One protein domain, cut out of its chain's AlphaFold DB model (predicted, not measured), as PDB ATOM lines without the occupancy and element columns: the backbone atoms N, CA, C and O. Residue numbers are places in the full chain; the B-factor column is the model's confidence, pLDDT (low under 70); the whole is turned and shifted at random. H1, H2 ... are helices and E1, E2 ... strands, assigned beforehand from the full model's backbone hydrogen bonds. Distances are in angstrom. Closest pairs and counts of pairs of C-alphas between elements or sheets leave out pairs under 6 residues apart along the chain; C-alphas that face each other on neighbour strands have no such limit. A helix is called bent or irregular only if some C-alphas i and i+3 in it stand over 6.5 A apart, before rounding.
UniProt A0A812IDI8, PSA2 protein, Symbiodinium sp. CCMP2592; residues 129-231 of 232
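What this domain is: This is residues 129 to 231 of the 232 residues of the protein "PSA2 protein" of Symbiodinium sp. CCMP2592 (UniProt A0A812IDI8). The domain is a long, thin rod: at one end a narrow hairpin of two short strands, E1 and E2, whose loop sticks out at residues 145 to 150; at the other end one long helix, H3, with the short helix H2 folded back beside it and the short helix H1 near it. Between the two ends lies a stretch made mostly of loops, with the short strand E3 in it. The printed part has 103 residues with three named strands and then three named helices, E1 E2 E3 H1 H2 H3 along the chain; the sheet E1 - E2 is antiparallel. The class is mostly helix, though under half of the printed residues are in named elements. The whole is extended, with a radius of gyration of the C-alphas of 20.1 A and spans of 74 by 20 by 17 A.

How they stand to each other: Strands E1, residues 139 to 141, and E2, residues 155 to 157, are antiparallel neighbours and form a hairpin, at 136 degrees between their directions. The C-alphas of Gln 139 and Thr 157, 4.8 A apart, face each other, and N 140 and O 156 are within hydrogen-bond range at 2.8 A. E3, residues 166 to 168, pairs with no named strand, but residues 129 to 130 pair antiparallel with its residues 166 to 167. E3 is apart from E1 and E2. The closest C-alphas of E3 and H3, residues 205 to 229, are those of Val 168 and Val 205, 6.4 A apart. H2, residues 192 to 200, and H3 form a helical hairpin at a shallow tilt of 28 degrees, opposite ways. They only just touch, with 3 pairs of C-alphas within 8 A, the closest Val 194 and Val 215 at 6.7 A; H3 touches H2 with residues 214 to 218 alone. H1, residues 179 to 185, is close to but not clearly touching H3, the closest C-alphas being Leu 185 and Val 219 at 7.3 A, at a steep tilt of 61 degrees. Every O i to N i+4 pair is within hydrogen-bond range in H1 and H2, and 19 of 21 in H3.

Where its parts are: E1 begins at C-alpha 139 (40.232, 33.105, -1.549) and is 6.6 A long; E2 is 6.8 A and E3 7.0 A. H1 is 9.9 A long and H2 12.1 A. H3 is 36.0 A long and ends at C-alpha 229 (31.162, -14.818, -16.074). It is irregular, with C-alphas 206 and 209 7.2 A apart, and has a kink of 25 degrees near residue 212.

The domain as a whole: The two C-alphas farthest apart are those of Tyr 147 and Phe 231, 74.3 A. The printed part has no cut. The link from E1 to E2 is long, with 13 residues, and that from H2 to H3 is tight. The mean pLDDT of the printed part is 86.5, and residues 144 to 153 and residue 231 are under 70.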
ATOM      1  N   VAL A 129      38.972  18.517  -8.285       95.25
ATOM      2  CA  VAL A 129      39.450  19.498  -9.261       95.25
ATOM      3  C   VAL A 129      39.622  20.818  -8.528       95.25
ATOM      4  O   VAL A 129      38.839  21.147  -7.638       95.25
ATOM      5  N   GLU A 130      40.642  21.578  -8.900       95.12
ATOM      6  CA  GLU A 130      40.859  22.917  -8.364       95.12
ATOM      7  C   GLU A 130      39.658  23.820  -8.684       95.12
ATOM      8  O   GLU A 130      39.066  23.755  -9.765       95.12
ATOM      9  N   CYS A 131      39.252  24.647  -7.720       94.31
ATOM     10  CA  CYS A 131      38.132  25.560  -7.913       94.31
ATOM     11  C   CYS A 131      38.496  26.601  -8.987       94.31
ATOM     12  O   CYS A 131      39.470  27.330  -8.800       94.31
ATOM     13  N   PRO A 132      37.715  26.739 -10.072       92.06
ATOM     14  CA  PRO A 132      38.068  27.617 -11.188       92.06
ATOM     15  C   PRO A 132      38.026  29.103 -10.810       92.06
ATOM     16  O   PRO A 132      38.685  29.918 -11.445       92.06
ATOM     17  N   MET A 133      37.270  29.468  -9.770       90.88
ATOM     18  CA  MET A 133      37.161  30.852  -9.304       90.88
ATOM     19  C   MET A 133      38.346  31.318  -8.454       90.88
ATOM     20  O   MET A 133      38.636  32.512  -8.428       90.88
ATOM     21  N   CYS A 134      38.991  30.418  -7.708       92.31
ATOM     22  CA  CYS A 134      40.094  30.769  -6.806       92.31
ATOM     23  C   CYS A 134      41.398  30.022  -7.097       92.31
ATOM     24  O   CYS A 134      42.368  30.235  -6.372       92.31
ATOM     25  N   GLU A 135      41.422  29.161  -8.118       91.25
ATOM     26  CA  GLU A 135      42.599  28.410  -8.573       91.25
ATOM     27  C   GLU A 135      43.286  27.658  -7.417       91.25
ATOM     28  O   GLU A 135      44.495  27.734  -7.226       91.25
ATOM     29  N   GLY A 136      42.500  27.017  -6.545       92.38
ATOM     30  CA  GLY A 136      43.038  26.285  -5.390       92.38
ATOM     31  C   GLY A 136      43.324  27.129  -4.142       92.38
ATOM     32  O   GLY A 136      43.520  26.572  -3.067       92.38
ATOM     33  N   THR A 137      43.299  28.463  -4.216       91.56
ATOM     34  CA  THR A 137      43.673  29.316  -3.065       91.56
ATOM     35  C   THR A 137      42.592  29.427  -1.984       91.56
ATOM     36  O   THR A 137      42.871  29.879  -0.874       91.56
ATOM     37  N   GLY A 138      41.339  29.089  -2.306       91.31
ATOM     38  CA  GLY A 138      40.183  29.251  -1.414       91.31
ATOM     39  C   GLY A 138      39.747  30.709  -1.202       91.31
ATOM     40  O   GLY A 138      38.690  30.964  -0.619       91.31
ATOM     41  N   GLN A 139      40.501  31.680  -1.716       90.12
ATOM     42  CA  GLN A 139      40.232  33.105  -1.549       90.12
ATOM     43  C   GLN A 139      40.016  33.758  -2.911       90.12
ATOM     44  O   GLN A 139      40.782  33.554  -3.847       90.12
ATOM     45  N   TYR A 140      38.965  34.562  -3.030       85.38
ATOM     46  CA  TYR A 140      38.677  35.325  -4.236       85.38
ATOM     47  C   TYR A 140      39.103  36.783  -4.046       85.38
ATOM     48  O   TYR A 140      38.849  37.398  -3.004       85.38
ATOM     49  N   ARG A 141      39.785  37.335  -5.056       80.44
ATOM     50  CA  ARG A 141      40.275  38.716  -5.045       80.44
ATOM     51  C   ARG A 141      39.206  39.631  -5.621       80.44
ATOM     52  O   ARG A 141      38.921  39.561  -6.813       80.44
ATOM     53  N   LEU A 142      38.677  40.542  -4.806       77.00
ATOM     54  CA  LEU A 142      37.921  41.667  -5.347       77.00
ATOM     55  C   LEU A 142      38.907  42.673  -5.935       77.00
ATOM     56  O   LEU A 142      39.716  43.274  -5.222       77.00
ATOM     57  N   TRP A 143      38.832  42.875  -7.246       70.44
ATOM     58  CA  TRP A 143      39.427  44.056  -7.850       70.44
ATOM     59  C   TRP A 143      38.530  45.246  -7.525       70.44
ATOM     60  O   TRP A 143      37.402  45.336  -8.005       70.44
ATOM     61  N   GLY A 144      39.027  46.136  -6.666       65.31
ATOM     62  CA  GLY A 144      38.353  47.392  -6.361       65.31
ATOM     63  C   GLY A 144      38.067  48.197  -7.631       65.31
ATOM     64  O   GLY A 144      38.755  48.072  -8.651       65.31
ATOM     65  N   THR A 145      37.036  49.038  -7.579       64.62
ATOM     66  CA  THR A 145      36.759  49.978  -8.664       64.62
ATOM     67  C   THR A 145      37.884  51.013  -8.749       64.62
ATOM     68  O   THR A 145      38.510  51.391  -7.760       64.62
ATOM     69  N   LYS A 146      38.152  51.492  -9.967       63.34
ATOM     70  CA  LYS A 146      39.296  52.354 -10.325       63.34
ATOM     71  C   LYS A 146      39.414  53.669  -9.530       63.34
ATOM     72  O   LYS A 146      40.429  54.351  -9.656       63.34
ATOM     73  N   TYR A 147      38.384  54.055  -8.779       60.47
ATOM     74  CA  TYR A 147      38.257  55.379  -8.173       60.47
ATOM     75  C   TYR A 147      38.863  55.492  -6.775       60.47
ATOM     76  O   TYR A 147      39.178  56.602  -6.355       60.47
ATOM     77  N   GLU A 148      39.138  54.380  -6.094       58.12
ATOM     78  CA  GLU A 148      39.694  54.412  -4.744       58.12
ATOM     79  C   GLU A 148      41.047  53.703  -4.713       58.12
ATOM     80  O   GLU A 148      41.156  52.510  -4.433       58.12
ATOM     81  N   LYS A 149      42.102  54.470  -5.018       57.25
ATOM     82  CA  LYS A 149      43.513  54.029  -5.071       57.25
ATOM     83  C   LYS A 149      44.031  53.418  -3.750       57.25
ATOM     84  O   LYS A 149      45.129  52.874  -3.734       57.25
ATOM     85  N   THR A 150      43.232  53.480  -2.682       53.66
ATOM     86  CA  THR A 150      43.535  53.011  -1.320       53.66
ATOM     87  C   THR A 150      42.638  51.850  -0.869       53.66
ATOM     88  O   THR A 150      42.836  51.313   0.218       53.66
ATOM     89  N   SER A 151      41.666  51.414  -1.682       50.72
ATOM     90  CA  SER A 151      40.831  50.263  -1.324       50.72
ATOM     91  C   SER A 151      41.674  48.983  -1.390       50.72
ATOM     92  O   SER A 151      42.034  48.473  -2.450       50.72
ATOM     93  N   GLN A 152      42.093  48.533  -0.207       57.56
ATOM     94  CA  GLN A 152      42.914  47.353   0.030       57.56
ATOM     95  C   GLN A 152      42.357  46.156  -0.748       57.56
ATOM     96  O   GLN A 152      41.144  45.987  -0.847       57.56
ATOM     97  N   ARG A 153      43.243  45.308  -1.282       59.81
ATOM     98  CA  ARG A 153      42.869  44.007  -1.853       59.81
ATOM     99  C   ARG A 153      42.184  43.197  -0.755       59.81
ATOM    100  O   ARG A 153      42.855  42.576   0.063       59.81
ATOM    101  N   GLN A 154      40.861  43.261  -0.701       73.00
ATOM    102  CA  GLN A 154      40.081  42.483   0.243       73.00
ATOM    103  C   GLN A 154      39.998  41.068  -0.315       73.00
ATOM    104  O   GLN A 154      39.428  40.825  -1.382       73.00
ATOM    105  N   TYR A 155      40.643  40.149   0.391       79.56
ATOM    106  CA  TYR A 155      40.504  38.727   0.146       79.56
ATOM    107  C   TYR A 155      39.216  38.279   0.822       79.56
ATOM    108  O   TYR A 155      39.084  38.379   2.042       79.56
ATOM    109  N   LEU A 156      38.258  37.825   0.023       87.69
ATOM    110  CA  LEU A 156      37.029  37.224   0.524       87.69
ATOM    111  C   LEU A 156      37.097  35.711   0.340       87.69
ATOM    112  O   LEU A 156      37.771  35.204  -0.560       87.69
ATOM    113  N   THR A 157      36.383  34.978   1.186       92.19
ATOM    114  CA  THR A 157      36.228  33.532   1.028       92.19
ATOM    115  C   THR A 157      35.540  33.236  -0.304       92.19
ATOM    116  O   THR A 157      34.536  33.861  -0.643       92.19
ATOM    117  N   CYS A 158      36.086  32.296  -1.078       92.62
ATOM    118  CA  CYS A 158      35.501  31.922  -2.361       92.62
ATOM    119  C   CYS A 158      34.095  31.317  -2.152       92.62
ATOM    120  O   CYS A 158      33.979  30.344  -1.405       92.62
ATOM    121  N   PRO A 159      33.043  31.836  -2.814       91.06
ATOM    122  CA  PRO A 159      31.670  31.361  -2.620       91.06
ATOM    123  C   PRO A 159      31.389  30.000  -3.275       91.06
ATOM    124  O   PRO A 159      30.425  29.340  -2.906       91.06
ATOM    125  N   GLU A 160      32.207  29.563  -4.239       91.06
ATOM    126  CA  GLU A 160      32.004  28.266  -4.902       91.06
ATOM    127  C   GLU A 160      32.521  27.095  -4.066       91.06
ATOM    128  O   GLU A 160      31.838  26.086  -3.916       91.06
ATOM    129  N   CYS A 161      33.728  27.225  -3.509       93.19
ATOM    130  CA  CYS A 161      34.358  26.179  -2.701       93.19
ATOM    131  C   CYS A 161      34.283  26.448  -1.192       93.19
ATOM    132  O   CYS A 161      34.854  25.688  -0.418       93.19
ATOM    133  N   ASN A 162      33.621  27.526  -0.757       92.69
ATOM    134  CA  ASN A 162      33.522  27.946   0.648       92.69
ATOM    135  C   ASN A 162      34.880  28.008   1.373       92.69
ATOM    136  O   ASN A 162      34.985  27.672   2.549       92.69
ATOM    137  N   GLY A 163      35.938  28.410   0.664       92.12
ATOM    138  CA  GLY A 163      37.286  28.498   1.228       92.12
ATOM    139  C   GLY A 163      38.124  27.223   1.163       92.12
ATOM    140  O   GLY A 163      39.279  27.266   1.570       92.12
ATOM    141  N   VAL A 164      37.594  26.115   0.635       93.75
ATOM    142  CA  VAL A 164      38.333  24.842   0.536       93.75
ATOM    143  C   VAL A 164      39.393  24.875  -0.570       93.75
ATOM    144  O   VAL A 164      40.419  24.220  -0.453       93.75
ATOM    145  N   GLY A 165      39.155  25.627  -1.647       93.50
ATOM    146  CA  GLY A 165      40.049  25.690  -2.810       93.50
ATOM    147  C   GLY A 165      39.830  24.570  -3.831       93.50
ATOM    148  O   GLY A 165      40.154  24.741  -5.000       93.50
ATOM    149  N   GLU A 166      39.182  23.476  -3.439       94.88
ATOM    150  CA  GLU A 166      38.898  22.332  -4.304       94.88
ATOM    151  C   GLU A 166      37.398  22.056  -4.413       94.88
ATOM    152  O   GLU A 166      36.608  22.351  -3.512       94.88
ATOM    153  N   LEU A 167      37.008  21.464  -5.538       94.31
ATOM    154  CA  LEU A 167      35.654  21.029  -5.841       94.31
ATOM    155  C   LEU A 167      35.657  19.554  -6.234       94.31
ATOM    156  O   LEU A 167      36.611  19.023  -6.801       94.31
ATOM    157  N   VAL A 168      34.542  18.877  -5.977       94.62
ATOM    158  CA  VAL A 168      34.355  17.501  -6.441       94.62
ATOM    159  C   VAL A 168      34.233  17.483  -7.964       94.62
ATOM    160  O   VAL A 168      33.454  18.240  -8.547       94.62
ATOM    161  N   CYS A 169      34.988  16.592  -8.614       94.00
ATOM    162  CA  CYS A 169      34.951  16.429 -10.063       94.00
ATOM    163  C   CYS A 169      33.540  16.039 -10.520       94.00
ATOM    164  O   CYS A 169      33.019  14.995 -10.119       94.00
ATOM    165  N   GLN A 170      32.941  16.843 -11.398       90.50
ATOM    166  CA  GLN A 170      31.568  16.633 -11.862       90.50
ATOM    167  C   GLN A 170      31.451  15.438 -12.817       90.50
ATOM    168  O   GLN A 170      30.452  14.719 -12.770       90.50
ATOM    169  N   LYS A 171      32.480  15.154 -13.633       91.62
ATOM    170  CA  LYS A 171      32.455  14.023 -14.578       91.62
ATOM    171  C   LYS A 171      32.474  12.658 -13.902       91.62
ATOM    172  O   LYS A 171      31.768  11.755 -14.343       91.62
ATOM    173  N   CYS A 172      33.287  12.490 -12.863       92.19
ATOM    174  CA  CYS A 172      33.383  11.220 -12.138       92.19
ATOM    175  C   CYS A 172      32.628  11.226 -10.802       92.19
ATOM    176  O   CYS A 172      32.646  10.215 -10.100       92.19
ATOM    177  N   SER A 173      32.001  12.344 -10.423       91.06
ATOM    178  CA  SER A 173      31.325  12.533  -9.131       91.06
ATOM    179  C   SER A 173      32.210  12.130  -7.941       91.06
ATOM    180  O   SER A 173      31.778  11.399  -7.054       91.06
ATOM    181  N   GLY A 174      33.489  12.512  -7.960       92.50
ATOM    182  CA  GLY A 174      34.443  12.178  -6.893       92.50
ATOM    183  C   GLY A 174      34.995  10.748  -6.900       92.50
ATOM    184  O   GLY A 174      35.840  10.419  -6.074       92.50
ATOM    185  N   THR A 175      34.567   9.883  -7.824       92.44
ATOM    186  CA  THR A 175      35.027   8.482  -7.865       92.44
ATOM    187  C   THR A 175      36.420   8.308  -8.475       92.44
ATOM    188  O   THR A 175      37.108   7.336  -8.167       92.44
ATOM    189  N   GLY A 176      36.839   9.237  -9.339       93.00
ATOM    190  CA  GLY A 176      38.095   9.163 -10.089       93.00
ATOM    191  C   GLY A 176      38.081   8.178 -11.266       93.00
ATOM    192  O   GLY A 176      39.087   8.064 -11.960       93.00
ATOM    193  N   LEU A 177      36.964   7.494 -11.525       92.50
ATOM    194  CA  LEU A 177      36.826   6.564 -12.648       92.50
ATOM    195  C   LEU A 177      36.458   7.300 -13.948       92.50
ATOM    196  O   LEU A 177      35.757   8.318 -13.901       92.50
ATOM    197  N   PRO A 178      36.866   6.789 -15.120       92.31
ATOM    198  CA  PRO A 178      36.431   7.326 -16.400       92.31
ATOM    199  C   PRO A 178      34.924   7.102 -16.584       92.31
ATOM    200  O   PRO A 178      34.354   6.103 -16.131       92.31
ATOM    201  N   ALA A 179      34.267   8.031 -17.282       88.31
ATOM    202  CA  ALA A 179      32.812   8.026 -17.454       88.31
ATOM    203  C   ALA A 179      32.289   6.751 -18.148       88.31
ATOM    204  O   ALA A 179      31.185   6.289 -17.853       88.31
ATOM    205  N   SER A 180      33.091   6.158 -19.037       88.50
ATOM    206  CA  SER A 180      32.798   4.896 -19.723       88.50
ATOM    207  C   SER A 180      32.685   3.723 -18.744       88.50
ATOM    208  O   SER A 180      31.644   3.060 -18.709       88.50
ATOM    209  N   LYS A 181      33.705   3.510 -17.898       89.19
ATOM    210  CA  LYS A 181      33.705   2.447 -16.877       89.19
ATOM    211  C   LYS A 181      32.623   2.685 -15.826       89.19
ATOM    212  O   LYS A 181      31.886   1.760 -15.490       89.19
ATOM    213  N   LEU A 182      32.459   3.929 -15.362       88.38
ATOM    214  CA  LEU A 182      31.452   4.269 -14.352       88.38
ATOM    215  C   LEU A 182      30.028   3.951 -14.838       88.38
ATOM    216  O   LEU A 182      29.237   3.385 -14.088       88.38
ATOM    217  N   LYS A 183      29.700   4.248 -16.102       88.19
ATOM    218  CA  LYS A 183      28.372   3.965 -16.673       88.19
ATOM    219  C   LYS A 183      28.057   2.468 -16.741       88.19
ATOM    220  O   LYS A 183      26.907   2.094 -16.512       88.19
ATOM    221  N   GLY A 184      29.048   1.634 -17.065       88.62
ATOM    222  CA  GLY A 184      28.908   0.175 -17.028       88.62
ATOM    223  C   GLY A 184      28.667  -0.309 -15.603       88.62
ATOM    224  O   GLY A 184      27.643  -0.930 -15.322       88.62
ATOM    225  N   LEU A 185      29.534   0.124 -14.690       88.88
ATOM    226  CA  LEU A 185      29.505  -0.274 -13.290       88.88
ATOM    227  C   LEU A 185      28.215   0.147 -12.571       88.88
ATOM    228  O   LEU A 185      27.693  -0.577 -11.734       88.88
ATOM    229  N   MET A 186      27.627   1.290 -12.932       88.25
ATOM    230  CA  MET A 186      26.342   1.733 -12.375       88.25
ATOM    231  C   MET A 186      25.158   0.807 -12.693       88.25
ATOM    232  O   MET A 186      24.116   0.941 -12.048       88.25
ATOM    233  N   ARG A 187      25.285  -0.099 -13.669       89.62
ATOM    234  CA  ARG A 187      24.270  -1.117 -13.981       89.62
ATOM    235  C   ARG A 187      24.468  -2.403 -13.179       89.62
ATOM    236  O   ARG A 187      23.538  -3.202 -13.102       89.62
ATOM    237  N   ASP A 188      25.635  -2.592 -12.569       89.94
ATOM    238  CA  ASP A 188      25.954  -3.825 -11.866       89.94
ATOM    239  C   ASP A 188      25.246  -3.932 -10.513       89.94
ATOM    240  O   ASP A 188      25.259  -2.985  -9.715       89.94
ATOM    241  N   PRO A 189      24.701  -5.114 -10.170       89.44
ATOM    242  CA  PRO A 189      23.991  -5.308  -8.909       89.44
ATOM    243  C   PRO A 189      24.911  -5.163  -7.688       89.44
ATOM    244  O   PRO A 189      24.469  -4.715  -6.634       89.44
ATOM    245  N   ILE A 190      26.203  -5.489  -7.825       89.50
ATOM    246  CA  ILE A 190      27.202  -5.347  -6.750       89.50
ATOM    247  C   ILE A 190      27.477  -3.865  -6.460       89.50
ATOM    248  O   ILE A 190      27.626  -3.463  -5.306       89.50
ATOM    249  N   PHE A 191      27.498  -3.036  -7.503       92.56
ATOM    250  CA  PHE A 191      27.758  -1.609  -7.374       92.56
ATOM    251  C   PHE A 191      26.498  -0.799  -7.041       92.56
ATOM    252  O   PHE A 191      26.608   0.348  -6.615       92.56
ATOM    253  N   ALA A 192      25.301  -1.383  -7.154       90.00
ATOM    254  CA  ALA A 192      24.026  -0.704  -6.921       90.00
ATOM    255  C   ALA A 192      23.955   0.026  -5.565       90.00
ATOM    256  O   ALA A 192      23.448   1.146  -5.492       90.00
ATOM    257  N   LYS A 193      24.520  -0.556  -4.496       90.69
ATOM    258  CA  LYS A 193      24.563   0.076  -3.164       90.69
ATOM    259  C   LYS A 193      25.439   1.333  -3.145       90.69
ATOM    260  O   LYS A 193      25.062   2.338  -2.543       90.69
ATOM    261  N   VAL A 194      26.592   1.284  -3.811       91.56
ATOM    262  CA  VAL A 194      27.510   2.426  -3.933       91.56
ATOM    263  C   VAL A 194      26.908   3.485  -4.855       91.56
ATOM    264  O   VAL A 194      26.862   4.655  -4.489       91.56
ATOM    265  N   ALA A 195      26.341   3.078  -5.992       89.94
ATOM    266  CA  ALA A 195      25.636   3.961  -6.919       89.94
ATOM    267  C   ALA A 195      24.451   4.682  -6.259       89.94
ATOM    268  O   ALA A 195      24.242   5.872  -6.495       89.94
ATOM    269  N   TYR A 196      23.690   3.992  -5.406       90.38
ATOM    270  CA  TYR A 196      22.619   4.609  -4.625       90.38
ATOM    271  C   TYR A 196      23.162   5.686  -3.682       90.38
ATOM    272  O   TYR A 196      22.615   6.787  -3.616       90.38
ATOM    273  N   ARG A 197      24.268   5.391  -2.986       89.00
ATOM    274  CA  ARG A 197      24.916   6.348  -2.087       89.00
ATOM    275  C   ARG A 197      25.418   7.581  -2.843       89.00
ATOM    276  O   ARG A 197      25.122   8.684  -2.407       89.00
ATOM    277  N   LEU A 198      26.072   7.396  -3.992       88.12
ATOM    278  CA  LEU A 198      26.557   8.486  -4.854       88.12
ATOM    279  C   LEU A 198      25.424   9.401  -5.351       88.12
ATOM    280  O   LEU A 198      25.617  10.604  -5.459       88.12
ATOM    281  N   LYS A 199      24.238   8.852  -5.644       86.44
ATOM    282  CA  LYS A 199      23.081   9.649  -6.087       86.44
ATOM    283  C   LYS A 199      22.400  10.413  -4.952       86.44
ATOM    284  O   LYS A 199      21.822  11.468  -5.197       86.44
ATOM    285  N   LYS A 200      22.379   9.844  -3.743       87.81
ATOM    286  CA  LYS A 200      21.600  10.383  -2.619       87.81
ATOM    287  C   LYS A 200      22.412  11.282  -1.693       87.81
ATOM    288  O   LYS A 200      21.859  12.229  -1.142       87.81
ATOM    289  N   GLN A 201      23.689  10.974  -1.488       82.81
ATOM    290  CA  GLN A 201      24.573  11.782  -0.657       82.81
ATOM    291  C   GLN A 201      25.251  12.845  -1.516       82.81
ATOM    292  O   GLN A 201      25.789  12.538  -2.578       82.81
ATOM    293  N   ARG A 202      25.255  14.093  -1.038       82.69
ATOM    294  CA  ARG A 202      26.207  15.084  -1.539       82.69
ATOM    295  C   ARG A 202      27.589  14.672  -1.051       82.69
ATOM    296  O   ARG A 202      27.762  14.384   0.129       82.69
ATOM    297  N   ILE A 203      28.524  14.559  -1.983       86.69
ATOM    298  CA  ILE A 203      29.903  14.189  -1.688       86.69
ATOM    299  C   ILE A 203      30.638  15.488  -1.398       86.69
ATOM    300  O   ILE A 203      30.744  16.338  -2.278       86.69
ATOM    301  N   ASP A 204      31.129  15.627  -0.174       88.31
ATOM    302  CA  ASP A 204      31.977  16.744   0.226       88.31
ATOM    303  C   ASP A 204      33.448  16.353   0.088       88.31
ATOM    304  O   ASP A 204      33.785  15.166   0.187       88.31
ATOM    305  N   VAL A 205      34.330  17.345  -0.060       88.75
ATOM    306  CA  VAL A 205      35.786  17.165  -0.230       88.75
ATOM    307  C   VAL A 205      36.376  16.242   0.847       88.75
ATOM    308  O   VAL A 205      37.089  15.295   0.533       88.75
ATOM    309  N   ASN A 206      35.947  16.396   2.102       89.69
ATOM    310  CA  ASN A 206      36.408  15.579   3.235       89.69
ATOM    311  C   ASN A 206      35.967  14.103   3.177       89.69
ATOM    312  O   ASN A 206      36.544  13.234   3.832       89.69
ATOM    313  N   THR A 207      34.894  13.806   2.446       90.12
ATOM    314  CA  THR A 207      34.321  12.455   2.320       90.12
ATOM    315  C   THR A 207      34.743  11.729   1.048       90.12
ATOM    316  O   THR A 207      34.522  10.516   0.958       90.12
ATOM    317  N   VAL A 208      35.367  12.426   0.093       90.88
ATOM    318  CA  VAL A 208      35.774  11.860  -1.201       90.88
ATOM    319  C   VAL A 208      36.663  10.630  -1.013       90.88
ATOM    320  O   VAL A 208      36.387   9.592  -1.611       90.88
ATOM    321  N   ASP A 209      37.657  10.673  -0.127       91.50
ATOM    322  CA  ASP A 209      38.586   9.546   0.043       91.50
ATOM    323  C   ASP A 209      37.913   8.281   0.579       91.50
ATOM    324  O   ASP A 209      38.155   7.179   0.078       91.50
ATOM    325  N   LYS A 210      36.994   8.427   1.540       91.44
ATOM    326  CA  LYS A 210      36.210   7.296   2.063       91.44
ATOM    327  C   LYS A 210      35.359   6.676   0.956       91.44
ATOM    328  O   LYS A 210      35.326   5.455   0.800       91.44
ATOM    329  N   MET A 211      34.721   7.520   0.147       90.50
ATOM    330  CA  MET A 211      33.919   7.075  -0.991       90.50
ATOM    331  C   MET A 211      34.766   6.390  -2.064       90.50
ATOM    332  O   MET A 211      34.341   5.376  -2.614       90.50
ATOM    333  N   ARG A 212      35.982   6.875  -2.329       90.94
ATOM    334  CA  ARG A 212      36.910   6.255  -3.286       90.94
ATOM    335  C   ARG A 212      37.317   4.852  -2.857       90.94
ATOM    336  O   ARG A 212      37.351   3.957  -3.698       90.94
ATOM    337  N   VAL A 213      37.583   4.631  -1.570       92.62
ATOM    338  CA  VAL A 213      37.885   3.285  -1.053       92.62
ATOM    339  C   VAL A 213      36.707   2.336  -1.279       92.62
ATOM    340  O   VAL A 213      36.906   1.222  -1.767       92.62
ATOM    341  N   ASP A 214      35.484   2.775  -0.982       91.94
ATOM    342  CA  ASP A 214      34.277   1.964  -1.183       91.94
ATOM    343  C   ASP A 214      34.026   1.659  -2.665       91.94
ATOM    344  O   ASP A 214      33.725   0.518  -3.027       91.94
ATOM    345  N   VAL A 215      34.204   2.656  -3.533       92.75
ATOM    346  CA  VAL A 215      34.092   2.497  -4.986       92.75
ATOM    347  C   VAL A 215      35.130   1.503  -5.492       92.75
ATOM    348  O   VAL A 215      34.752   0.555  -6.167       92.75
ATOM    349  N   ARG A 216      36.410   1.645  -5.128       91.81
ATOM    350  CA  ARG A 216      37.480   0.726  -5.561       91.81
ATOM    351  C   ARG A 216      37.230  -0.710  -5.109       91.81
ATOM    352  O   ARG A 216      37.412  -1.638  -5.893       91.81
ATOM    353  N   LYS A 217      36.758  -0.908  -3.874       93.56
ATOM    354  CA  LYS A 217      36.362  -2.237  -3.380       93.56
ATOM    355  C   LYS A 217      35.230  -2.834  -4.216       93.56
ATOM    356  O   LYS A 217      35.279  -4.015  -4.552       93.56
ATOM    357  N   ALA A 218      34.229  -2.028  -4.561       92.75
ATOM    358  CA  ALA A 218      33.098  -2.473  -5.366       92.75
ATOM    359  C   ALA A 218      33.481  -2.728  -6.835       92.75
ATOM    360  O   ALA A 218      33.010  -3.709  -7.403       92.75
ATOM    361  N   VAL A 219      34.374  -1.919  -7.418       92.50
ATOM    362  CA  VAL A 219      34.968  -2.141  -8.750       92.50
ATOM    363  C   VAL A 219      35.687  -3.486  -8.776       92.50
ATOM    364  O   VAL A 219      35.330  -4.348  -9.570       92.50
ATOM    365  N   ALA A 220      36.604  -3.725  -7.836       92.31
ATOM    366  CA  ALA A 220      37.356  -4.978  -7.772       92.31
ATOM    367  C   ALA A 220      36.459  -6.209  -7.528       92.31
ATOM    368  O   ALA A 220      36.811  -7.331  -7.892       92.31
ATOM    369  N   ALA A 221      35.311  -6.039  -6.865       92.38
ATOM    370  CA  ALA A 221      34.320  -7.104  -6.705       92.38
ATOM    371  C   ALA A 221      33.513  -7.340  -7.995       92.38
ATOM    372  O   ALA A 221      33.235  -8.488  -8.343       92.38
ATOM    373  N   ALA A 222      33.158  -6.273  -8.714       91.38
ATOM    374  CA  ALA A 222      32.467  -6.365  -9.992       91.38
ATOM    375  C   ALA A 222      33.365  -6.988 -11.067       91.38
ATOM    376  O   ALA A 222      32.924  -7.902 -11.756       91.38
ATOM    377  N   GLU A 223      34.624  -6.569 -11.180       90.50
ATOM    378  CA  GLU A 223      35.584  -7.112 -12.149       90.50
ATOM    379  C   GLU A 223      35.794  -8.615 -11.956       90.50
ATOM    380  O   GLU A 223      35.695  -9.364 -12.924       90.50
ATOM    381  N   ARG A 224      35.942  -9.081 -10.706       90.38
ATOM    382  CA  ARG A 224      36.019 -10.519 -10.384       90.38
ATOM    383  C   ARG A 224      34.801 -11.309 -10.864       90.38
ATOM    384  O   ARG A 224      34.938 -12.445 -11.315       90.38
ATOM    385  N   ARG A 225      33.606 -10.716 -10.785       88.44
ATOM    386  CA  ARG A 225      32.377 -11.338 -11.292       88.44
ATOM    387  C   ARG A 225      32.356 -11.371 -12.817       88.44
ATOM    388  O   ARG A 225      31.998 -12.402 -13.380       88.44
ATOM    389  N   HIS A 226      32.747 -10.283 -13.475       86.75
ATOM    390  CA  HIS A 226      32.817 -10.229 -14.936       86.75
ATOM    391  C   HIS A 226      33.831 -11.235 -15.482       86.75
ATOM    392  O   HIS A 226      33.488 -11.973 -16.398       86.75
ATOM    393  N   SER A 227      35.013 -11.347 -14.866       88.25
ATOM    394  CA  SER A 227      36.025 -12.331 -15.266       88.25
ATOM    395  C   SER A 227      35.561 -13.775 -15.055       88.25
ATOM    396  O   SER A 227      35.873 -14.638 -15.866       88.25
ATOM    397  N   SER A 228      34.791 -14.054 -13.992       88.19
ATOM    398  CA  SER A 228      34.204 -15.389 -13.791       88.19
ATOM    399  C   SER A 228      33.050 -15.692 -14.753       88.19
ATOM    400  O   SER A 228      32.840 -16.844 -15.106       88.19
ATOM    401  N   ALA A 229      32.304 -14.667 -15.177       82.44
ATOM    402  CA  ALA A 229      31.162 -14.818 -16.074       82.44
ATOM    403  C   ALA A 229      31.577 -14.910 -17.549       82.44
ATOM    404  O   ALA A 229      30.834 -15.472 -18.340       82.44
ATOM    405  N   SER A 230      32.745 -14.380 -17.926       77.19
ATOM    406  CA  SER A 230      33.268 -14.461 -19.294       77.19
ATOM    407  C   SER A 230      33.897 -15.815 -19.650       77.19
ATOM    408  O   SER A 230      34.271 -16.008 -20.800       77.19
ATOM    409  N   PHE A 231      34.079 -16.713 -18.677       64.19
ATOM    410  CA  PHE A 231      34.724 -18.020 -18.873       64.19
ATOM    411  C   PHE A 231      33.724 -19.188 -18.991       64.19
ATOM    412  O   PHE A 231      34.140 -20.336 -19.132       64.19
TER     413      PHE A 231